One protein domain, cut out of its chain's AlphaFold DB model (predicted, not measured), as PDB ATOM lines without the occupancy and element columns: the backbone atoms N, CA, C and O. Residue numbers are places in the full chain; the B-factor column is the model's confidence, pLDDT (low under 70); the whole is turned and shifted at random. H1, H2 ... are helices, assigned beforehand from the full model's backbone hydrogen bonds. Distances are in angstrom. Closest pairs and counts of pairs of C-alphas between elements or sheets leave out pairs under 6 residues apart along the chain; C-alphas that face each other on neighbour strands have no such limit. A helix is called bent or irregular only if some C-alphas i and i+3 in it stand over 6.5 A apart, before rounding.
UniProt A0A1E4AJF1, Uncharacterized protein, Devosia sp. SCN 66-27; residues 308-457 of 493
ATOM      1  N   TYR A 308     -12.631-131.883  17.049       72.62
ATOM      2  CA  TYR A 308     -12.223-130.560  17.522       72.62
ATOM      3  C   TYR A 308     -13.303-129.504  17.254       72.62
ATOM      4  O   TYR A 308     -13.578-128.667  18.115       72.62
ATOM      5  N   THR A 309     -13.948-129.564  16.088       75.12
ATOM      6  CA  THR A 309     -15.063-128.681  15.723       75.12
ATOM      7  C   THR A 309     -16.225-128.825  16.703       75.12
ATOM      8  O   THR A 309     -16.671-127.830  17.286       75.12
ATOM      9  N   ASP A 310     -16.657-130.058  16.954       78.88
ATOM     10  CA  ASP A 310     -17.723-130.374  17.901       78.88
ATOM     11  C   ASP A 310     -17.370-129.921  19.319       78.88
ATOM     12  O   ASP A 310     -18.198-129.322  20.014       78.88
ATOM     13  N   TRP A 311     -16.120-130.130  19.736       86.38
ATOM     14  CA  TRP A 311     -15.639-129.696  21.041       86.38
ATOM     15  C   TRP A 311     -15.659-128.168  21.207       86.38
ATOM     16  O   TRP A 311     -16.139-127.679  22.232       86.38
ATOM     17  N   VAL A 312     -15.211-127.393  20.208       77.62
ATOM     18  CA  VAL A 312     -15.247-125.916  20.259       77.62
ATOM     19  C   VAL A 312     -16.688-125.409  20.365       77.62
ATOM     20  O   VAL A 312     -16.976-124.529  21.183       77.62
ATOM     21  N   PHE A 313     -17.624-125.980  19.600       86.31
ATOM     22  CA  PHE A 313     -19.040-125.612  19.702       86.31
ATOM     23  C   PHE A 313     -19.675-126.052  21.029       86.31
ATOM     24  O   PHE A 313     -20.512-125.326  21.574       86.31
ATOM     25  N   ALA A 314     -19.284-127.199  21.586       86.62
ATOM     26  CA  ALA A 314     -19.725-127.633  22.911       86.62
ATOM     27  C   ALA A 314     -19.206-126.704  24.020       86.62
ATOM     28  O   ALA A 314     -19.952-126.356  24.941       86.62
ATOM     29  N   LEU A 315     -17.959-126.240  23.911       86.31
ATOM     30  CA  LEU A 315     -17.375-125.267  24.829       86.31
ATOM     31  C   LEU A 315     -18.102-123.918  24.746       86.31
ATOM     32  O   LEU A 315     -18.499-123.373  25.776       86.31
ATOM     33  N   ALA A 316     -18.349-123.411  23.535       89.69
ATOM     34  CA  ALA A 316     -19.122-122.189  23.319       89.69
ATOM     35  C   ALA A 316     -20.541-122.290  23.903       89.69
ATOM     36  O   ALA A 316     -21.006-121.360  24.562       89.69
ATOM     37  N   ARG A 317     -21.205-123.441  23.733       91.75
ATOM     38  CA  ARG A 317     -22.523-123.721  24.324       91.75
ATOM     39  C   ARG A 317     -22.476-123.731  25.847       91.75
ATOM     40  O   ARG A 317     -23.291-123.069  26.471       91.75
ATOM     41  N   THR A 318     -21.479-124.392  26.432       92.75
ATOM     42  CA  THR A 318     -21.276-124.410  27.891       92.75
ATOM     43  C   THR A 318     -21.126-122.989  28.435       92.75
ATOM     44  O   THR A 318     -21.746-122.636  29.433       92.75
ATOM     45  N   LYS A 319     -20.364-122.130  27.744       93.06
ATOM     46  CA  LYS A 319     -20.230-120.714  28.114       93.06
ATOM     47  C   LYS A 319     -21.519-119.920  27.940       93.06
ATOM     48  O   LYS A 319     -21.818-119.081  28.784       93.06
ATOM     49  N   ALA A 320     -22.303-120.190  26.901       93.81
ATOM     50  CA  ALA A 320     -23.624-119.587  26.756       93.81
ATOM     51  C   ALA A 320     -24.554-119.994  27.911       93.81
ATOM     52  O   ALA A 320     -25.205-119.131  28.495       93.81
ATOM     53  N   ASP A 321     -24.559-121.272  28.291       92.56
ATOM     54  CA  ASP A 321     -25.367-121.792  29.396       92.56
ATOM     55  C   ASP A 321     -24.941-121.191  30.744       92.56
ATOM     56  O   ASP A 321     -25.796-120.829  31.550       92.56
ATOM     57  N   GLU A 322     -23.636-121.014  30.990       93.00
ATOM     58  CA  GLU A 322     -23.123-120.302  32.172       93.00
ATOM     59  C   GLU A 322     -23.665-118.863  32.251       93.00
ATOM     60  O   GLU A 322     -24.052-118.407  33.328       93.00
ATOM     61  N   ILE A 323     -23.737-118.155  31.117       94.19
ATOM     62  CA  ILE A 323     -24.300-116.798  31.049       94.19
ATOM     63  C   ILE A 323     -25.810-116.835  31.306       94.19
ATOM     64  O   ILE A 323     -26.309-116.069  32.129       94.19
ATOM     65  N   CYS A 324     -26.533-117.731  30.633       89.69
ATOM     66  CA  CYS A 324     -27.991-117.844  30.721       89.69
ATOM     67  C   CYS A 324     -28.489-118.305  32.098       89.69
ATOM     68  O   CYS A 324     -29.598-117.947  32.491       89.69
ATOM     69  N   ASN A 325     -27.676-119.064  32.832       90.31
ATOM     70  CA  ASN A 325     -27.954-119.476  34.210       90.31
ATOM     71  C   ASN A 325     -27.398-118.489  35.255       90.31
ATOM     72  O   ASN A 325     -27.564-118.702  36.457       90.31
ATOM     73  N   GLY A 326     -26.728-117.420  34.815       89.06
ATOM     74  CA  GLY A 326     -26.183-116.373  35.672       89.06
ATOM     75  C   GLY A 326     -27.250-115.431  36.235       89.06
ATOM     76  O   GLY A 326     -28.367-115.325  35.723       89.06
ATOM     77  N   ALA A 327     -26.886-114.697  37.289       88.69
ATOM     78  CA  ALA A 327     -27.784-113.749  37.948       88.69
ATOM     79  C   ALA A 327     -28.257-112.642  36.993       88.69
ATOM     80  O   ALA A 327     -29.413-112.237  37.035       88.69
ATOM     81  N   GLU A 328     -27.388-112.186  36.093       86.81
ATOM     82  CA  GLU A 328     -27.691-111.149  35.110       86.81
ATOM     83  C   GLU A 328     -28.766-111.611  34.111       86.81
ATOM     84  O   GLU A 328     -29.684-110.860  33.792       86.81
ATOM     85  N   ALA A 329     -28.739-112.877  33.683       87.75
ATOM     86  CA  ALA A 329     -29.753-113.418  32.781       87.75
ATOM     87  C   ALA A 329     -31.148-113.503  33.418       87.75
ATOM     88  O   ALA A 329     -32.146-113.402  32.701       87.75
ATOM     89  N   ALA A 330     -31.244-113.609  34.750       87.06
ATOM     90  CA  ALA A 330     -32.527-113.572  35.452       87.06
ATOM     91  C   ALA A 330     -33.264-112.235  35.249       87.06
ATOM     92  O   ALA A 330     -34.491-112.228  35.159       87.06
ATOM     93  N   TYR A 331     -32.514-111.136  35.114       89.06
ATOM     94  CA  TYR A 331     -33.047-109.795  34.859       89.06
ATOM     95  C   TYR A 331     -33.125-109.447  33.365       89.06
ATOM     96  O   TYR A 331     -33.797-108.486  33.002       89.06
ATOM     97  N   ALA A 332     -32.479-110.227  32.492       90.44
ATOM     98  CA  ALA A 332     -32.571-110.038  31.050       90.44
ATOM     99  C   ALA A 332     -33.964-110.440  30.527       90.44
ATOM    100  O   ALA A 332     -34.472-111.509  30.914       90.44
ATOM    101  N   PRO A 333     -34.555-109.658  29.598       90.06
ATOM    102  CA  PRO A 333     -35.780-110.042  28.908       90.06
ATOM    103  C   PRO A 333     -35.643-111.430  28.264       90.06
ATOM    104  O   PRO A 333     -34.596-111.721  27.674       90.06
ATOM    105  N   PRO A 334     -36.671-112.300  28.329       87.50
ATOM    106  CA  PRO A 334     -36.579-113.667  27.814       87.50
ATOM    107  C   PRO A 334     -36.112-113.745  26.356       87.50
ATOM    108  O   PRO A 334     -35.332-114.631  26.010       87.50
ATOM    109  N   ILE A 335     -36.524-112.781  25.525       88.94
ATOM    110  CA  ILE A 335     -36.153-112.717  24.107       88.94
ATOM    111  C   ILE A 335     -34.646-112.525  23.876       88.94
ATOM    112  O   ILE A 335     -34.111-113.002  22.875       88.94
ATOM    113  N   ALA A 336     -33.949-111.876  24.813       90.50
ATOM    114  CA  ALA A 336     -32.521-111.589  24.720       90.50
ATOM    115  C   ALA A 336     -31.643-112.746  25.224       90.50
ATOM    116  O   ALA A 336     -30.449-112.796  24.932       90.50
ATOM    117  N   ARG A 337     -32.220-113.728  25.932       88.44
ATOM    118  CA  ARG A 337     -31.478-114.880  26.484       88.44
ATOM    119  C   ARG A 337     -30.944-115.838  25.415       88.44
ATOM    120  O   ARG A 337     -30.112-116.681  25.720       88.44
ATOM    121  N   LEU A 338     -31.379-115.704  24.163       85.81
ATOM    122  CA  LEU A 338     -30.836-116.464  23.030       85.81
ATOM    123  C   LEU A 338     -29.562-115.830  22.443       85.81
ATOM    124  O   LEU A 338     -28.776-116.512  21.783       85.81
ATOM    125  N   MET A 339     -29.316-114.542  22.716       91.81
ATOM    126  CA  MET A 339     -28.183-113.805  22.153       91.81
ATOM    127  C   MET A 339     -26.811-114.372  22.556       91.81
ATOM    128  O   MET A 339     -25.953-114.447  21.674       91.81
ATOM    129  N   PRO A 340     -26.566-114.821  23.811       94.81
ATOM    130  CA  PRO A 340     -25.293-115.439  24.191       94.81
ATOM    131  C   PRO A 340     -24.916-116.639  23.320       94.81
ATOM    132  O   PRO A 340     -23.787-116.712  22.838       94.81
ATOM    133  N   ALA A 341     -25.864-117.544  23.059       91.69
ATOM    134  CA  ALA A 341     -25.625-118.731  22.242       91.69
ATOM    135  C   ALA A 341     -25.308-118.363  20.785       91.69
ATOM    136  O   ALA A 341     -24.345-118.875  20.212       91.69
ATOM    137  N   HIS A 342     -26.071-117.436  20.197       91.81
ATOM    138  CA  HIS A 342     -25.834-116.977  18.829       91.81
ATOM    139  C   HIS A 342     -24.478-116.273  18.699       91.81
ATOM    140  O   HIS A 342     -23.685-116.621  17.827       91.81
ATOM    141  N   PHE A 343     -24.156-115.349  19.604       95.75
ATOM    142  CA  PHE A 343     -22.876-114.643  19.594       95.75
ATOM    143  C   PHE A 343     -21.685-115.589  19.753       95.75
ATOM    144  O   PHE A 343     -20.767-115.561  18.934       95.75
ATOM    145  N   LEU A 344     -21.711-116.475  20.753       95.19
ATOM    146  CA  LEU A 344     -20.607-117.405  20.992       95.19
ATOM    147  C   LEU A 344     -20.463-118.439  19.870       95.19
ATOM    148  O   LEU A 344     -19.352-118.897  19.626       95.19
ATOM    149  N   SER A 345     -21.530-118.748  19.124       90.50
ATOM    150  CA  SER A 345     -21.423-119.560  17.905       90.50
ATOM    151  C   SER A 345     -20.641-118.853  16.786       90.50
ATOM    152  O   SER A 345     -19.852-119.495  16.093       90.50
ATOM    153  N   LEU A 346     -20.782-117.529  16.641       91.12
ATOM    154  CA  LEU A 346     -20.002-116.742  15.678       91.12
ATOM    155  C   LEU A 346     -18.528-116.643  16.098       91.12
ATOM    156  O   LEU A 346     -17.641-116.725  15.249       91.12
ATOM    157  N   VAL A 347     -18.258-116.519  17.401       91.50
ATOM    158  CA  VAL A 347     -16.887-116.549  17.941       91.50
ATOM    159  C   VAL A 347     -16.271-117.949  17.812       91.50
ATOM    160  O   VAL A 347     -15.098-118.074  17.475       91.50
ATOM    161  N   ALA A 348     -17.048-119.018  18.002       86.44
ATOM    162  CA  ALA A 348     -16.602-120.392  17.762       86.44
ATOM    163  C   ALA A 348     -16.185-120.604  16.299       86.44
ATOM    164  O   ALA A 348     -15.102-121.128  16.043       86.44
ATOM    165  N   LYS A 349     -16.986-120.118  15.339       85.56
ATOM    166  CA  LYS A 349     -16.625-120.125  13.911       85.56
ATOM    167  C   LYS A 349     -15.318-119.368  13.637       85.56
ATOM    168  O   LYS A 349     -14.463-119.866  12.913       85.56
ATOM    169  N   GLU A 350     -15.134-118.190  14.236       86.06
ATOM    170  CA  GLU A 350     -13.880-117.421  14.147       86.06
ATOM    171  C   GLU A 350     -12.680-118.213  14.699       86.06
ATOM    172  O   GLU A 350     -11.621-118.275  14.066       86.06
ATOM    173  N   CYS A 351     -12.848-118.851  15.859       79.50
ATOM    174  CA  CYS A 351     -11.818-119.675  16.486       79.50
ATOM    175  C   CYS A 351     -11.436-120.864  15.599       79.50
ATOM    176  O   CYS A 351     -10.251-121.129  15.422       79.50
ATOM    177  N   LEU A 352     -12.414-121.536  14.988       73.38
ATOM    178  CA  LEU A 352     -12.173-122.635  14.050       73.38
ATOM    179  C   LEU A 352     -11.450-122.155  12.794       73.38
ATOM    180  O   LEU A 352     -10.473-122.775  12.384       73.38
ATOM    181  N   ASN A 353     -11.840-121.008  12.236       72.00
ATOM    182  CA  ASN A 353     -11.117-120.410  11.114       72.00
ATOM    183  C   ASN A 353      -9.661-120.097  11.488       72.00
ATOM    184  O   ASN A 353      -8.758-120.310  10.684       72.00
ATOM    185  N   THR A 354      -9.400-119.649  12.713       67.56
ATOM    186  CA  THR A 354      -8.037-119.343  13.173       67.56
ATOM    187  C   THR A 354      -7.209-120.603  13.443       67.56
ATOM    188  O   THR A 354      -6.018-120.646  13.123       67.56
ATOM    189  N   ALA A 355      -7.827-121.623  14.043       64.00
ATOM    190  CA  ALA A 355      -7.160-122.836  14.500       64.00
ATOM    191  C   ALA A 355      -6.956-123.869  13.379       64.00
ATOM    192  O   ALA A 355      -5.887-124.481  13.321       64.00
ATOM    193  N   LEU A 356      -7.954-124.037  12.501       61.69
ATOM    194  CA  LEU A 356      -8.016-125.078  11.467       61.69
ATOM    195  C   LEU A 356      -7.694-124.567  10.057       61.69
ATOM    196  O   LEU A 356      -7.190-125.327   9.233       61.69
ATOM    197  N   SER A 357      -7.996-123.301   9.745       55.41
ATOM    198  CA  SER A 357      -7.885-122.782   8.377       55.41
ATOM    199  C   SER A 357      -6.631-121.923   8.184       55.41
ATOM    200  O   SER A 357      -6.261-121.098   9.022       55.41
ATOM    201  N   SER A 358      -5.942-122.103   7.054       49.22
ATOM    202  CA  SER A 358      -5.006-121.082   6.584       49.22
ATOM    203  C   SER A 358      -5.815-119.855   6.144       49.22
ATOM    204  O   SER A 358      -6.944-119.988   5.676       49.22
ATOM    205  N   LYS A 359      -5.232-118.656   6.253       46.00
ATOM    206  CA  LYS A 359      -5.859-117.361   5.910       46.00
ATOM    207  C   LYS A 359      -6.557-117.341   4.531       46.00
ATOM    208  O   LYS A 359      -7.501-116.593   4.318       46.00
ATOM    209  N   VAL A 360      -6.121-118.204   3.615       37.31
ATOM    210  CA  VAL A 360      -6.670-118.375   2.262       37.31
ATOM    211  C   VAL A 360      -8.004-119.141   2.259       37.31
ATOM    212  O   VAL A 360      -8.915-118.789   1.514       37.31
ATOM    213  N   MET A 361      -8.171-120.156   3.113       43.09
ATOM    214  CA  MET A 361      -9.399-120.963   3.174       43.09
ATOM    215  C   MET A 361     -10.562-120.208   3.818       43.09
ATOM    216  O   MET A 361     -11.695-120.343   3.359       43.09
ATOM    217  N   SER A 362     -10.289-119.352   4.807       47.38
ATOM    218  CA  SER A 362     -11.296-118.444   5.369       47.38
ATOM    219  C   SER A 362     -11.829-117.447   4.333       47.38
ATOM    220  O   SER A 362     -13.020-117.149   4.319       47.38
ATOM    221  N   GLU A 363     -10.975-116.974   3.418       45.19
ATOM    222  CA  GLU A 363     -11.367-116.047   2.346       45.19
ATOM    223  C   GLU A 363     -12.168-116.740   1.231       45.19
ATOM    224  O   GLU A 363     -13.085-116.144   0.659       45.19
ATOM    225  N   ILE A 364     -11.863-118.007   0.933       37.44
ATOM    226  CA  ILE A 364     -12.618-118.818  -0.032       37.44
ATOM    227  C   ILE A 364     -13.971-119.224   0.553       37.44
ATOM    228  O   ILE A 364     -14.984-119.079  -0.124       37.44
ATOM    229  N   ALA A 365     -14.024-119.671   1.810       44.34
ATOM    230  CA  ALA A 365     -15.276-120.040   2.465       44.34
ATOM    231  C   ALA A 365     -16.244-118.846   2.558       44.34
ATOM    232  O   ALA A 365     -17.420-118.991   2.226       44.34
ATOM    233  N   ALA A 366     -15.743-117.653   2.895       51.19
ATOM    234  CA  ALA A 366     -16.535-116.422   2.887       51.19
ATOM    235  C   ALA A 366     -17.091-116.081   1.488       51.19
ATOM    236  O   ALA A 366     -18.235-115.652   1.358       51.19
ATOM    237  N   LYS A 367     -16.311-116.318   0.422       45.69
ATOM    238  CA  LYS A 367     -16.735-116.073  -0.971       45.69
ATOM    239  C   LYS A 367     -17.675-117.142  -1.538       45.69
ATOM    240  O   LYS A 367     -18.509-116.812  -2.373       45.69
ATOM    241  N   VAL A 368     -17.520-118.403  -1.133       37.66
ATOM    242  CA  VAL A 368     -18.256-119.553  -1.693       37.66
ATOM    243  C   VAL A 368     -19.549-119.824  -0.930       37.66
ATOM    244  O   VAL A 368     -20.576-120.082  -1.551       37.66
ATOM    245  N   PHE A 369     -19.514-119.751   0.401       43.31
ATOM    246  CA  PHE A 369     -20.673-120.041   1.248       43.31
ATOM    247  C   PHE A 369     -21.446-118.781   1.649       43.31
ATOM    248  O   PHE A 369     -22.540-118.891   2.191       43.31
ATOM    249  N   GLY A 370     -20.909-117.590   1.355       52.78
ATOM    250  CA  GLY A 370     -21.543-116.315   1.696       52.78
ATOM    251  C   GLY A 370     -21.595-116.045   3.201       52.78
ATOM    252  O   GLY A 370     -22.377-115.200   3.632       52.78
ATOM    253  N   ASP A 371     -20.795-116.764   3.997       60.34
ATOM    254  CA  ASP A 371     -20.760-116.591   5.446       60.34
ATOM    255  C   ASP A 371     -20.176-115.199   5.773       60.34
ATOM    256  O   ASP A 371     -19.065-114.875   5.331       60.34
ATOM    257  N   PRO A 372     -20.900-114.350   6.525       64.38
ATOM    258  CA  PRO A 372     -20.439-113.007   6.843       64.38
ATOM    259  C   PRO A 372     -19.189-113.051   7.731       64.38
ATOM    260  O   PRO A 372     -19.151-113.726   8.761       64.38
ATOM    261  N   VAL A 373     -18.159-112.302   7.328       70.31
ATOM    262  CA  VAL A 373     -16.955-112.062   8.133       70.31
ATOM    263  C   VAL A 373     -17.191-110.821   8.985       70.31
ATOM    264  O   VAL A 373     -17.619-109.787   8.477       70.31
ATOM    265  N   PHE A 374     -16.917-110.927  10.285       82.38
ATOM    266  CA  PHE A 374     -17.085-109.828  11.231       82.38
ATOM    267  C   PHE A 374     -15.730-109.340  11.726       82.38
ATOM    268  O   PHE A 374     -14.971-110.104  12.322       82.38
ATOM    269  N   ASP A 375     -15.464-108.049  11.542       79.94
ATOM    270  CA  ASP A 375     -14.184-107.434  11.911       79.94
ATOM    271  C   ASP A 375     -14.074-107.113  13.412       79.94
ATOM    272  O   ASP A 375     -13.006-106.756  13.905       79.94
ATOM    273  N   SER A 376     -15.176-107.214  14.163       91.12
ATOM    274  CA  SER A 376     -15.208-106.926  15.599       91.12
ATOM    275  C   SER A 376     -16.352-107.639  16.314       91.12
ATOM    276  O   SER A 376     -17.341-108.044  15.699       91.12
ATOM    277  N   ASP A 377     -16.248-107.735  17.640       93.50
ATOM    278  CA  ASP A 377     -17.347-108.237  18.467       93.50
ATOM    279  C   ASP A 377     -18.564-107.320  18.441       93.50
ATOM    280  O   ASP A 377     -19.682-107.816  18.489       93.50
ATOM    281  N   GLU A 378     -18.383-106.013  18.253       94.50
ATOM    282  CA  GLU A 378     -19.508-105.100  18.033       94.50
ATOM    283  C   GLU A 378     -20.263-105.435  16.744       94.50
ATOM    284  O   GLU A 378     -21.491-105.464  16.743       94.50
ATOM    285  N   ALA A 379     -19.550-105.766  15.664       92.31
ATOM    286  CA  ALA A 379     -20.179-106.198  14.418       92.31
ATOM    287  C   ALA A 379     -20.925-107.534  14.588       92.31
ATOM    288  O   ALA A 379     -22.044-107.680  14.093       92.31
ATOM    289  N   ARG A 380     -20.357-108.487  15.343       93.56
ATOM    290  CA  ARG A 380     -21.032-109.757  15.680       93.56
ATOM    291  C   ARG A 380     -22.283-109.528  16.525       93.56
ATOM    292  O   ARG A 380     -23.320-110.119  16.246       93.56
ATOM    293  N   LEU A 381     -22.210-108.670  17.543       95.19
ATOM    294  CA  LEU A 381     -23.352-108.335  18.397       95.19
ATOM    295  C   LEU A 381     -24.448-107.611  17.607       95.19
ATOM    296  O   LEU A 381     -25.625-107.927  17.780       95.19
ATOM    297  N   ALA A 382     -24.077-106.698  16.705       93.88
ATOM    298  CA  ALA A 382     -25.014-106.027  15.810       93.88
ATOM    299  C   ALA A 382     -25.738-107.025  14.896       93.88
ATOM    300  O   ALA A 382     -26.955-106.932  14.730       93.88
ATOM    301  N   GLU A 383     -25.028-108.022  14.363       93.25
ATOM    302  CA  GLU A 383     -25.641-109.084  13.564       93.25
ATOM    303  C   GLU A 383     -26.573-109.977  14.388       93.25
ATOM    304  O   GLU A 383     -27.692-110.272  13.963       93.25
ATOM    305  N   VAL A 384     -26.149-110.393  15.584       93.75
ATOM    306  CA  VAL A 384     -26.986-111.194  16.491       93.75
ATOM    307  C   VAL A 384     -28.253-110.429  16.862       93.75
ATOM    308  O   VAL A 384     -29.339-111.005  16.860       93.75
ATOM    309  N   ARG A 385     -28.147-109.122  17.123       94.38
ATOM    310  CA  ARG A 385     -29.306-108.255  17.367       94.38
ATOM    311  C   ARG A 385     -30.211-108.191  16.139       94.38
ATOM    312  O   ARG A 385     -31.417-108.369  16.272       94.38
ATOM    313  N   ARG A 386     -29.647-107.959  14.949       94.06
ATOM    314  CA  ARG A 386     -30.392-107.847  13.683       94.06
ATOM    315  C   ARG A 386     -31.166-109.126  13.356       94.06
ATOM    316  O   ARG A 386     -32.343-109.055  13.013       94.06
ATOM    317  N   THR A 387     -30.514-110.281  13.467       90.69
ATOM    318  CA  THR A 387     -31.126-111.598  13.225       90.69
ATOM    319  C   THR A 387     -32.195-111.910  14.268       90.69
ATOM    320  O   THR A 387     -33.320-112.230  13.895       90.69
ATOM    321  N   SER A 388     -31.905-111.685  15.554       91.81
ATOM    322  CA  SER A 388     -32.884-111.871  16.632       91.81
ATOM    323  C   SER A 388     -34.117-110.984  16.440       91.81
ATOM    324  O   SER A 388     -35.240-111.459  16.575       91.81
ATOM    325  N   LEU A 389     -33.935-109.711  16.077       93.94
ATOM    326  CA  LEU A 389     -35.043-108.795  15.807       93.94
ATOM    327  C   LEU A 389     -35.916-109.291  14.648       93.94
ATOM    328  O   LEU A 389     -37.141-109.272  14.756       93.94
ATOM    329  N   ALA A 390     -35.300-109.756  13.558       92.62
ATOM    330  CA  ALA A 390     -36.025-110.298  12.412       92.62
ATOM    331  C   ALA A 390     -36.837-111.550  12.789       92.62
ATOM    332  O   ALA A 390     -38.017-111.639  12.441       92.62
ATOM    333  N   ASP A 391     -36.240-112.477  13.541       91.25
ATOM    334  CA  ASP A 391     -36.897-113.710  13.979       91.25
ATOM    335  C   ASP A 391     -38.063-113.421  14.930       91.25
ATOM    336  O   ASP A 391     -39.191-113.852  14.685       91.25
ATOM    337  N   TRP A 392     -37.835-112.611  15.967       93.38
ATOM    338  CA  TRP A 392     -38.877-112.245  16.927       93.38
ATOM    339  C   TRP A 392     -40.008-111.432  16.292       93.38
ATOM    340  O   TRP A 392     -41.170-111.637  16.642       93.38
ATOM    341  N   THR A 393     -39.713-110.569  15.313       94.44
ATOM    342  CA  THR A 393     -40.746-109.833  14.562       94.44
ATOM    343  C   THR A 393     -41.631-110.782  13.755       94.44
ATOM    344  O   THR A 393     -42.850-110.611  13.706       94.44
ATOM    345  N   ARG A 394     -41.048-111.825  13.155       93.12
ATOM    346  CA  ARG A 394     -41.816-112.855  12.443       93.12
ATOM    347  C   ARG A 394     -42.671-113.681  13.391       93.12
ATOM    348  O   ARG A 394     -43.844-113.911  13.102       93.12
ATOM    349  N   TYR A 395     -42.132-114.047  14.550       93.75
ATOM    350  CA  TYR A 395     -42.896-114.749  15.577       93.75
ATOM    351  C   TYR A 395     -44.054-113.914  16.124       93.75
ATOM    352  O   TYR A 395     -45.145-114.453  16.311       93.75
ATOM    353  N   LEU A 396     -43.860-112.603  16.309       93.50
ATOM    354  CA  LEU A 396     -44.928-111.673  16.682       93.50
ATOM    355  C   LEU A 396     -46.037-111.629  15.617       93.50
ATOM    356  O   LEU A 396     -47.216-111.584  15.956       93.50
ATOM    357  N   ALA A 397     -45.675-111.724  14.334       93.38
ATOM    358  CA  ALA A 397     -46.621-111.838  13.220       93.38
ATOM    359  C   ALA A 397     -47.256-113.240  13.075       93.38
ATOM    360  O   ALA A 397     -48.067-113.462  12.175       93.38
ATOM    361  N   GLY A 398     -46.902-114.197  13.941       91.19
ATOM    362  CA  GLY A 398     -47.404-115.571  13.906       91.19
ATOM    363  C   GLY A 398     -46.751-116.466  12.846       91.19
ATOM    364  O   GLY A 398     -47.237-117.575  12.607       91.19
ATOM    365  N   ASP A 399     -45.658-116.021  12.222       92.38
ATOM    366  CA  ASP A 399     -44.893-116.801  11.250       92.38
ATOM    367  C   ASP A 399     -43.836-117.668  11.952       92.38
ATOM    368  O   ASP A 399     -42.796-117.189  12.396       92.38
ATOM    369  N   PHE A 400     -44.094-118.978  12.010       90.50
ATOM    370  CA  PHE A 400     -43.201-119.983  12.601       90.50
ATOM    371  C   PHE A 400     -42.565-120.912  11.559       90.50
ATOM    372  O   PHE A 400     -42.034-121.964  11.911       90.50
ATOM    373  N   THR A 401     -42.626-120.555  10.274       87.19
ATOM    374  CA  THR A 401     -42.229-121.435   9.155       87.19
ATOM    375  C   THR A 401     -40.754-121.839   9.161       87.19
ATOM    376  O   THR A 401     -40.396-122.833   8.542       87.19
ATOM    377  N   GLN A 402     -39.899-121.098   9.868       85.88
ATOM    378  CA  GLN A 402     -38.466-121.390   9.983       85.88
ATOM    379  C   GLN A 402     -38.088-122.227  11.215       85.88
ATOM    380  O   GLN A 402     -36.910-122.519  11.420       85.88
ATOM    381  N   LEU A 403     -39.054-122.634  12.048       86.50
ATOM    382  CA  LEU A 403     -38.756-123.535  13.158       86.50
ATOM    383  C   LEU A 403     -38.435-124.938  12.634       86.50
ATOM    384  O   LEU A 403     -39.298-125.645  12.126       86.50
ATOM    385  N   MET A 404     -37.180-125.343  12.811       83.69
ATOM    386  CA  MET A 404     -36.689-126.674  12.455       83.69
ATOM    387  C   MET A 404     -36.967-127.684  13.576       83.69
ATOM    388  O   MET A 404     -36.820-127.347  14.755       83.69
ATOM    389  N   GLY A 405     -37.294-128.928  13.230       87.31
ATOM    390  CA  GLY A 405     -37.503-130.027  14.181       87.31
ATOM    391  C   GLY A 405     -38.678-130.918  13.789       87.31
ATOM    392  O   GLY A 405     -39.369-130.648  12.805       87.31
ATOM    393  N   ASN A 406     -38.905-131.985  14.553       90.56
ATOM    394  CA  ASN A 406     -40.125-132.778  14.402       90.56
ATOM    395  C   ASN A 406     -41.348-132.006  14.956       90.56
ATOM    396  O   ASN A 406     -41.226-130.898  15.486       90.56
ATOM    397  N   SER A 407     -42.552-132.572  14.838       89.31
ATOM    398  CA  SER A 407     -43.783-131.907  15.290       89.31
ATOM    399  C   SER A 407     -43.791-131.562  16.785       89.31
ATOM    400  O   SER A 407     -44.370-130.545  17.167       89.31
ATOM    401  N   GLU A 408     -43.150-132.379  17.621       91.81
ATOM    402  CA  GLU A 408     -43.054-132.152  19.068       91.81
ATOM    403  C   GLU A 408     -42.061-131.027  19.388       91.81
ATOM    404  O   GLU A 408     -42.397-130.109  20.140       91.81
ATOM    405  N   ASP A 409     -40.891-131.021  18.742       89.00
ATOM    406  CA  ASP A 409     -39.877-129.971  18.888       89.00
ATOM    407  C   ASP A 409     -40.431-128.602  18.489       89.00
ATOM    408  O   ASP A 409     -40.215-127.598  19.172       89.00
ATOM    409  N   VAL A 410     -41.165-128.548  17.374       89.88
ATOM    410  CA  VAL A 410     -41.784-127.312  16.891       89.88
ATOM    411  C   VAL A 410     -42.857-126.838  17.871       89.88
ATOM    412  O   VAL A 410     -42.899-125.650  18.192       89.88
ATOM    413  N   ALA A 411     -43.697-127.735  18.398       90.31
ATOM    414  CA  ALA A 411     -44.704-127.378  19.399       90.31
ATOM    415  C   ALA A 411     -44.067-126.820  20.684       90.31
ATOM    416  O   ALA A 411     -44.505-125.786  21.194       90.31
ATOM    417  N   PHE A 412     -42.991-127.449  21.159       90.38
ATOM    418  CA  PHE A 412     -42.241-126.993  22.327       90.38
ATOM    419  C   PHE A 412     -41.592-125.618  22.105       90.38
ATOM    420  O   PHE A 412     -41.767-124.710  22.920       90.38
ATOM    421  N   LYS A 413     -40.918-125.411  20.965       90.38
ATOM    422  CA  LYS A 413     -40.325-124.110  20.602       90.38
ATOM    423  C   LYS A 413     -41.375-123.002  20.533       90.38
ATOM    424  O   LYS A 413     -41.133-121.907  21.034       90.38
ATOM    425  N   ARG A 414     -42.561-123.284  19.982       92.25
ATOM    426  CA  ARG A 414     -43.675-122.319  19.954       92.25
ATOM    427  C   ARG A 414     -44.145-121.940  21.355       92.25
ATOM    428  O   ARG A 414     -44.423-120.767  21.584       92.25
ATOM    429  N   ALA A 415     -44.193-122.888  22.292       90.38
ATOM    430  CA  ALA A 415     -44.540-122.593  23.681       90.38
ATOM    431  C   ALA A 415     -43.509-121.662  24.347       90.38
ATOM    432  O   ALA A 415     -43.898-120.704  25.011       90.38
ATOM    433  N   ILE A 416     -42.209-121.887  24.118       87.62
ATOM    434  CA  ILE A 416     -41.138-121.003  24.613       87.62
ATOM    435  C   ILE A 416     -41.259-119.602  24.003       87.62
ATOM    436  O   ILE A 416     -41.209-118.606  24.724       87.62
ATOM    437  N   ILE A 417     -41.452-119.513  22.685       91.31
ATOM    438  CA  ILE A 417     -41.593-118.234  21.979       91.31
ATOM    439  C   ILE A 417     -42.812-117.460  22.491       91.31
ATOM    440  O   ILE A 417     -42.711-116.263  22.744       91.31
ATOM    441  N   ALA A 418     -43.942-118.137  22.718       90.38
ATOM    442  CA  ALA A 418     -45.135-117.511  23.281       90.38
ATOM    443  C   ALA A 418     -44.876-116.904  24.669       90.38
ATOM    444  O   ALA A 418     -45.358-115.810  24.946       90.38
ATOM    445  N   GLN A 419     -44.079-117.568  25.516       88.25
ATOM    446  CA  GLN A 419     -43.651-117.007  26.803       88.25
ATOM    447  C   GLN A 419     -42.729-115.793  26.626       88.25
ATOM    448  O   GLN A 419     -42.848-114.821  27.365       88.25
ATOM    449  N   GLY A 420     -41.839-115.817  25.630       86.69
ATOM    450  CA  GLY A 420     -40.962-114.686  25.321       86.69
ATOM    451  C   GLY A 420     -41.697-113.440  24.821       86.69
ATOM    452  O   GLY A 420     -41.239-112.330  25.067       86.69
ATOM    453  N   LEU A 421     -42.854-113.614  24.177       91.38
ATOM    454  CA  LEU A 421     -43.693-112.521  23.675       91.38
ATOM    455  C   LEU A 421     -44.657-111.944  24.726       91.38
ATOM    456  O   LEU A 421     -45.395-111.005  24.428       91.38
ATOM    457  N   VAL A 422     -44.689-112.472  25.955       89.69
ATOM    458  CA  VAL A 422     -45.553-111.925  27.012       89.69
ATOM    459  C   VAL A 422     -45.155-110.477  27.306       89.69
ATOM    460  O   VAL A 422     -44.034-110.203  27.723       89.69
ATOM    461  N   GLY A 423     -46.091-109.547  27.104       88.06
ATOM    462  CA  GLY A 423     -45.859-108.110  27.288       88.06
ATOM    463  C   GLY A 423     -45.270-107.388  26.069       88.06
ATOM    464  O   GLY A 423     -45.106-106.176  26.128       88.06
ATOM    465  N   ILE A 424     -45.014-108.096  24.966       93.12
ATOM    466  CA  ILE A 424     -44.546-107.539  23.691       93.12
ATOM    467  C   ILE A 424     -45.749-107.376  22.755       93.12
ATOM    468  O   ILE A 424     -46.431-108.355  22.450       93.12
ATOM    469  N   GLN A 425     -46.025-106.154  22.291       92.62
ATOM    470  CA  GLN A 425     -47.157-105.874  21.393       92.62
ATOM    471  C   GLN A 425     -46.719-105.330  20.036       92.62
ATOM    472  O   GLN A 425     -47.439-105.466  19.047       92.62
ATOM    473  N   THR A 426     -45.540-104.720  19.981       94.44
ATOM    474  CA  THR A 426     -45.017-104.051  18.797       94.44
ATOM    475  C   THR A 426     -43.578-104.481  18.507       94.44
ATOM    476  O   THR A 426     -42.857-104.898  19.417       94.44
ATOM    477  N   PRO A 427     -43.105-104.341  17.255       92.56
ATOM    478  CA  PRO A 427     -41.687-104.511  16.937       92.56
ATOM    479  C   PRO A 427     -40.764-103.595  17.757       92.56
ATOM    480  O   PRO A 427     -39.646-103.983  18.075       92.56
ATOM    481  N   GLN A 428     -41.245-102.414  18.165       94.69
ATOM    482  CA  GLN A 428     -40.480-101.485  18.998       94.69
ATOM    483  C   GLN A 428     -40.222-102.045  20.406       94.69
ATOM    484  O   GLN A 428     -39.143-101.840  20.959       94.69
ATOM    485  N   ASP A 429     -41.178-102.798  20.962       94.50
ATOM    486  CA  ASP A 429     -41.008-103.472  22.256       94.50
ATOM    487  C   ASP A 429     -39.924-104.558  22.171       94.50
ATOM    488  O   ASP A 429     -39.153-104.745  23.110       94.50
ATOM    489  N   ILE A 430     -39.825-105.245  21.022       94.81
ATOM    490  CA  ILE A 430     -38.767-106.229  20.743       94.81
ATOM    491  C   ILE A 430     -37.408-105.534  20.693       94.81
ATOM    492  O   ILE A 430     -36.464-106.011  21.318       94.81
ATOM    493  N   GLU A 431     -37.295-104.412  19.975       94.94
ATOM    494  CA  GLU A 431     -36.049-103.638  19.913       94.94
ATOM    495  C   GLU A 431     -35.577-103.223  21.307       94.94
ATOM    496  O   GLU A 431     -34.428-103.485  21.658       94.94
ATOM    497  N   HIS A 432     -36.474-102.655  22.118       94.81
ATOM    498  CA  HIS A 432     -36.148-102.211  23.471       94.81
ATOM    499  C   HIS A 432     -35.693-103.372  24.362       94.81
ATOM    500  O   HIS A 432     -34.647-103.295  25.002       94.81
ATOM    501  N   ALA A 433     -36.421-104.490  24.344       93.56
ATOM    502  CA  ALA A 433     -36.075-105.656  25.148       93.56
ATOM    503  C   ALA A 433     -34.776-106.351  24.681       93.56
ATOM    504  O   ALA A 433     -34.036-106.892  25.509       93.56
ATOM    505  N   LEU A 434     -34.459-106.326  23.381       94.69
ATOM    506  CA  LEU A 434     -33.164-106.791  22.877       94.69
ATOM    507  C   LEU A 434     -32.026-105.850  23.289       94.69
ATOM    508  O   LEU A 434     -30.969-106.342  23.671       94.69
ATOM    509  N   ASP A 435     -32.230-104.531  23.250       94.81
ATOM    510  CA  ASP A 435     -31.224-103.543  23.661       94.81
ATOM    511  C   ASP A 435     -30.924-103.616  25.161       94.81
ATOM    512  O   ASP A 435     -29.757-103.654  25.559       94.81
ATOM    513  N   ASP A 436     -31.957-103.719  25.995       93.56
ATOM    514  CA  ASP A 436     -31.814-103.882  27.442       93.56
ATOM    515  C   ASP A 436     -31.068-105.173  27.787       93.56
ATOM    516  O   ASP A 436     -30.115-105.173  28.575       93.56
ATOM    517  N   GLY A 437     -31.461-106.284  27.159       93.31
ATOM    518  CA  GLY A 437     -30.797-107.565  27.353       93.31
ATOM    519  C   GLY A 437     -29.357-107.570  26.844       93.31
ATOM    520  O   GLY A 437     -28.472-108.092  27.522       93.31
ATOM    521  N   LEU A 438     -29.092-106.945  25.694       93.19
ATOM    522  CA  LEU A 438     -27.744-106.805  25.152       93.19
ATOM    523  C   LEU A 438     -26.859-105.989  26.096       93.19
ATOM    524  O   LEU A 438     -25.763-106.436  26.419       93.19
ATOM    525  N   ASN A 439     -27.331-104.843  26.589       93.44
ATOM    526  CA  ASN A 439     -26.583-104.012  27.536       93.44
ATOM    527  C   ASN A 439     -26.210-104.781  28.810       93.44
ATOM    528  O   ASN A 439     -25.102-104.632  29.325       93.44
ATOM    529  N   LEU A 440     -27.116-105.636  29.287       94.75
ATOM    530  CA  LEU A 440     -26.916-106.423  30.495       94.75
ATOM    531  C   LEU A 440     -25.967-107.617  30.291       94.75
ATOM    532  O   LEU A 440     -25.110-107.882  31.135       94.75
ATOM    533  N   LEU A 441     -26.106-108.343  29.179       95.56
ATOM    534  CA  LEU A 441     -25.382-109.596  28.933       95.56
ATOM    535  C   LEU A 441     -24.030-109.391  28.236       95.56
ATOM    536  O   LEU A 441     -23.127-110.220  28.391       95.56
ATOM    537  N   LYS A 442     -23.853-108.280  27.510       95.19
ATOM    538  CA  LYS A 442     -22.653-107.979  26.716       95.19
ATOM    539  C   LYS A 442     -21.336-108.143  27.486       95.19
ATOM    540  O   LYS A 442     -20.457-108.814  26.949       95.19
ATOM    541  N   PRO A 443     -21.160-107.645  28.727       95.69
ATOM    542  CA  PRO A 443     -19.899-107.826  29.451       95.69
ATOM    543  C   PRO A 443     -19.518-109.301  29.651       95.69
ATOM    544  O   PRO A 443     -18.353-109.669  29.506       95.69
ATOM    545  N   LYS A 444     -20.499-110.167  29.937       95.69
ATOM    546  CA  LYS A 444     -20.274-111.610  30.109       95.69
ATOM    547  C   LYS A 444     -20.012-112.304  28.780       95.69
ATOM    548  O   LYS A 444     -19.158-113.180  28.714       95.69
ATOM    549  N   MET A 445     -20.725-111.897  27.731       96.38
ATOM    550  CA  MET A 445     -20.529-112.416  26.378       96.38
ATOM    551  C   MET A 445     -19.110-112.127  25.880       96.38
ATOM    552  O   MET A 445     -18.444-113.045  25.411       96.38
ATOM    553  N   LEU A 446     -18.613-110.897  26.054       97.19
ATOM    554  CA  LEU A 446     -17.242-110.525  25.684       97.19
ATOM    555  C   LEU A 446     -16.200-111.307  26.498       97.19
ATOM    556  O   LEU A 446     -15.290-111.893  25.921       97.19
ATOM    557  N   ALA A 447     -16.381-111.419  27.819       95.81
ATOM    558  CA  ALA A 447     -15.481-112.213  28.659       95.81
ATOM    559  C   ALA A 447     -15.450-113.703  28.254       95.81
ATOM    560  O   ALA A 447     -14.392-114.333  28.240       95.81
ATOM    561  N   ALA A 448     -16.604-114.276  27.896       95.31
ATOM    562  CA  ALA A 448     -16.695-115.643  27.391       95.31
ATOM    563  C   ALA A 448     -16.039-115.804  26.011       95.31
ATOM    564  O   ALA A 448     -15.389-116.821  25.767       95.31
ATOM    565  N   ALA A 449     -16.162-114.807  25.130       95.38
ATOM    566  CA  ALA A 449     -15.483-114.795  23.837       95.38
ATOM    567  C   ALA A 449     -13.958-114.775  24.000       95.38
ATOM    568  O   ALA A 449     -13.268-115.571  23.363       95.38
ATOM    569  N   ASP A 450     -13.432-113.948  24.904       94.31
ATOM    570  CA  ASP A 450     -11.998-113.899  25.200       94.31
ATOM    571  C   ASP A 450     -11.486-115.223  25.778       94.31
ATOM    572  O   ASP A 450     -10.428-115.716  25.377       94.31
ATOM    573  N   ALA A 451     -12.256-115.854  26.670       89.62
ATOM    574  CA  ALA A 451     -11.931-117.178  27.194       89.62
ATOM    575  C   ALA A 451     -11.906-118.247  26.083       89.62
ATOM    576  O   ALA A 451     -10.986-119.072  26.037       89.62
ATOM    577  N   LEU A 452     -12.879-118.213  25.164       86.06
ATOM    578  CA  LEU A 452     -12.948-119.131  24.024       86.06
ATOM    579  C   LEU A 452     -11.744-118.942  23.087       86.06
ATOM    580  O   LEU A 452     -11.054-119.914  22.774       86.06
ATOM    581  N   ARG A 453     -11.423-117.692  22.727       88.06
ATOM    582  CA  ARG A 453     -10.257-117.341  21.898       88.06
ATOM    583  C   ARG A 453      -8.944-117.739  22.547       88.06
ATOM    584  O   ARG A 453      -8.093-118.321  21.885       88.06
ATOM    585  N   SER A 454      -8.777-117.469  23.841       82.12
ATOM    586  CA  SER A 454      -7.574-117.857  24.585       82.12
ATOM    587  C   SER A 454      -7.369-119.372  24.574       82.12
ATOM    588  O   SER A 454      -6.236-119.843  24.470       82.12
ATOM    589  N   THR A 455      -8.460-120.134  24.649       77.38
ATOM    590  CA  THR A 455      -8.426-121.600  24.590       77.38
ATOM    591  C   THR A 455      -8.058-122.097  23.187       77.38
ATOM    592  O   THR A 455      -7.263-123.023  23.055       77.38
ATOM    593  N   CYS A 456      -8.558-121.436  22.141       75.38
ATOM    594  CA  CYS A 456      -8.370-121.828  20.738       75.38
ATOM    595  C   CYS A 456      -7.223-121.082  20.023       75.38
ATOM    596  O   CYS A 456      -7.140-121.108  18.797       75.38
ATOM    597  N   LYS A 457      -6.343-120.385  20.757       70.62
ATOM    598  CA  LYS A 457      -5.338-119.466  20.180       70.62
ATOM    599  C   LYS A 457      -4.229-120.149  19.379       70.62
ATOM    600  O   LYS A 457      -3.486-119.486  18.657       70.62
TER     601      LYS A 457
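Overview. This is residues 308 to 457 of the 493 residues of an uncharacterized protein of Devosia sp. SCN 66-27 (UniProt A0A1E4AJF1). The longest helix, H7, is bent, and its second arm H7b lies side by side with H1 and the long helix H3 in a three-helix bundle. Its first arm H7a turns off at 60 degrees, packing on H5 and on one end of H3, while H5 crosses H3; H6 lies by that same end of H3, and H4 folds back by the other. The printed part has 150 residues with seven named helices, H1 to H7 in chain order, and no named strand; the class is all helix. It is compact, with a radius of gyration of the C-alphas of 16.2 A and spans of 47 by 34 by 28 A.

Along the chain. H7, residues 427 to 455, was assigned as one helix by its hydrogen bonds but is bent: C-alphas 440 and 443 are 7.2 A apart. Its arms are H7a, residues 427 to 440, 20.1 A long, and H7b, residues 443 to 455, 18.6 A long, ending with C-alpha 455 at (-8.426, -121.600, 24.590). H3, residues 334 to 356, is 34.8 A long and only just irregular, with C-alphas 337 and 340 6.6 A apart. H1, residues 308 to 324, starts with C-alpha 308 at (-12.223, -130.560, 17.522) and is 24.2 A long. H5, residues 377 to 396, is 27.9 A long, and H6, residues 407 to 420, 20.1 A. H2 is residues 327 to 331, and H4 residues 359 to 369.

Arrangement. H7b touches H3 at a shallow tilt of 22 degrees, the same way, the closest C-alphas being Pro 340 and Met 445, 6.1 A apart. H1 touches H3 at a shallow tilt of 28 degrees, opposite ways; the closest C-alphas are Ala 320 and Ala 341, 5.0 A. H1 also touches H7b, with the C-alphas of Lys 319 and Ala 448 closest at 6.2 A. H7a touches H3 at a steep tilt of 61 degrees; of H3, residues 335 to 339 alone take part, and the closest C-alphas are Ala 336 and Gly 437, 5.1 A. H5 touches H3 at a steep tilt of 44 degrees, closest at the C-alphas of Phe 343 and Val 384, 6.2 A. H5 touches H7a, the C-alphas of Thr 393 and Pro 427 closest at 5.9 A. H6 and H3 only just touch, only at their ends, with 3 pairs of C-alphas within 8 A, Pro 334 and Gly 420 closest at 5.1 A. H4 is close to but not clearly touching H3, and so is H2, at 6.1 A and 6.7 A between closest C-alphas. H1 and H5 are apart. Each O i to N i+4 pair is within hydrogen-bond range in H1, H5, H6, H7a and H7b, against 15 of 19 in H3, 6 of 7 in H4 and 0 of 1 in H2, where 2 of 2 O i to N i+3 pairs are.

Size, cuts and confidence. The C-alphas farthest apart, Val 360 and Gly 423, are 47.6 A apart. The printed part has no cut and no long link. Mean pLDDT of the printed part is 84.8; residues 354 to 372 are under 70.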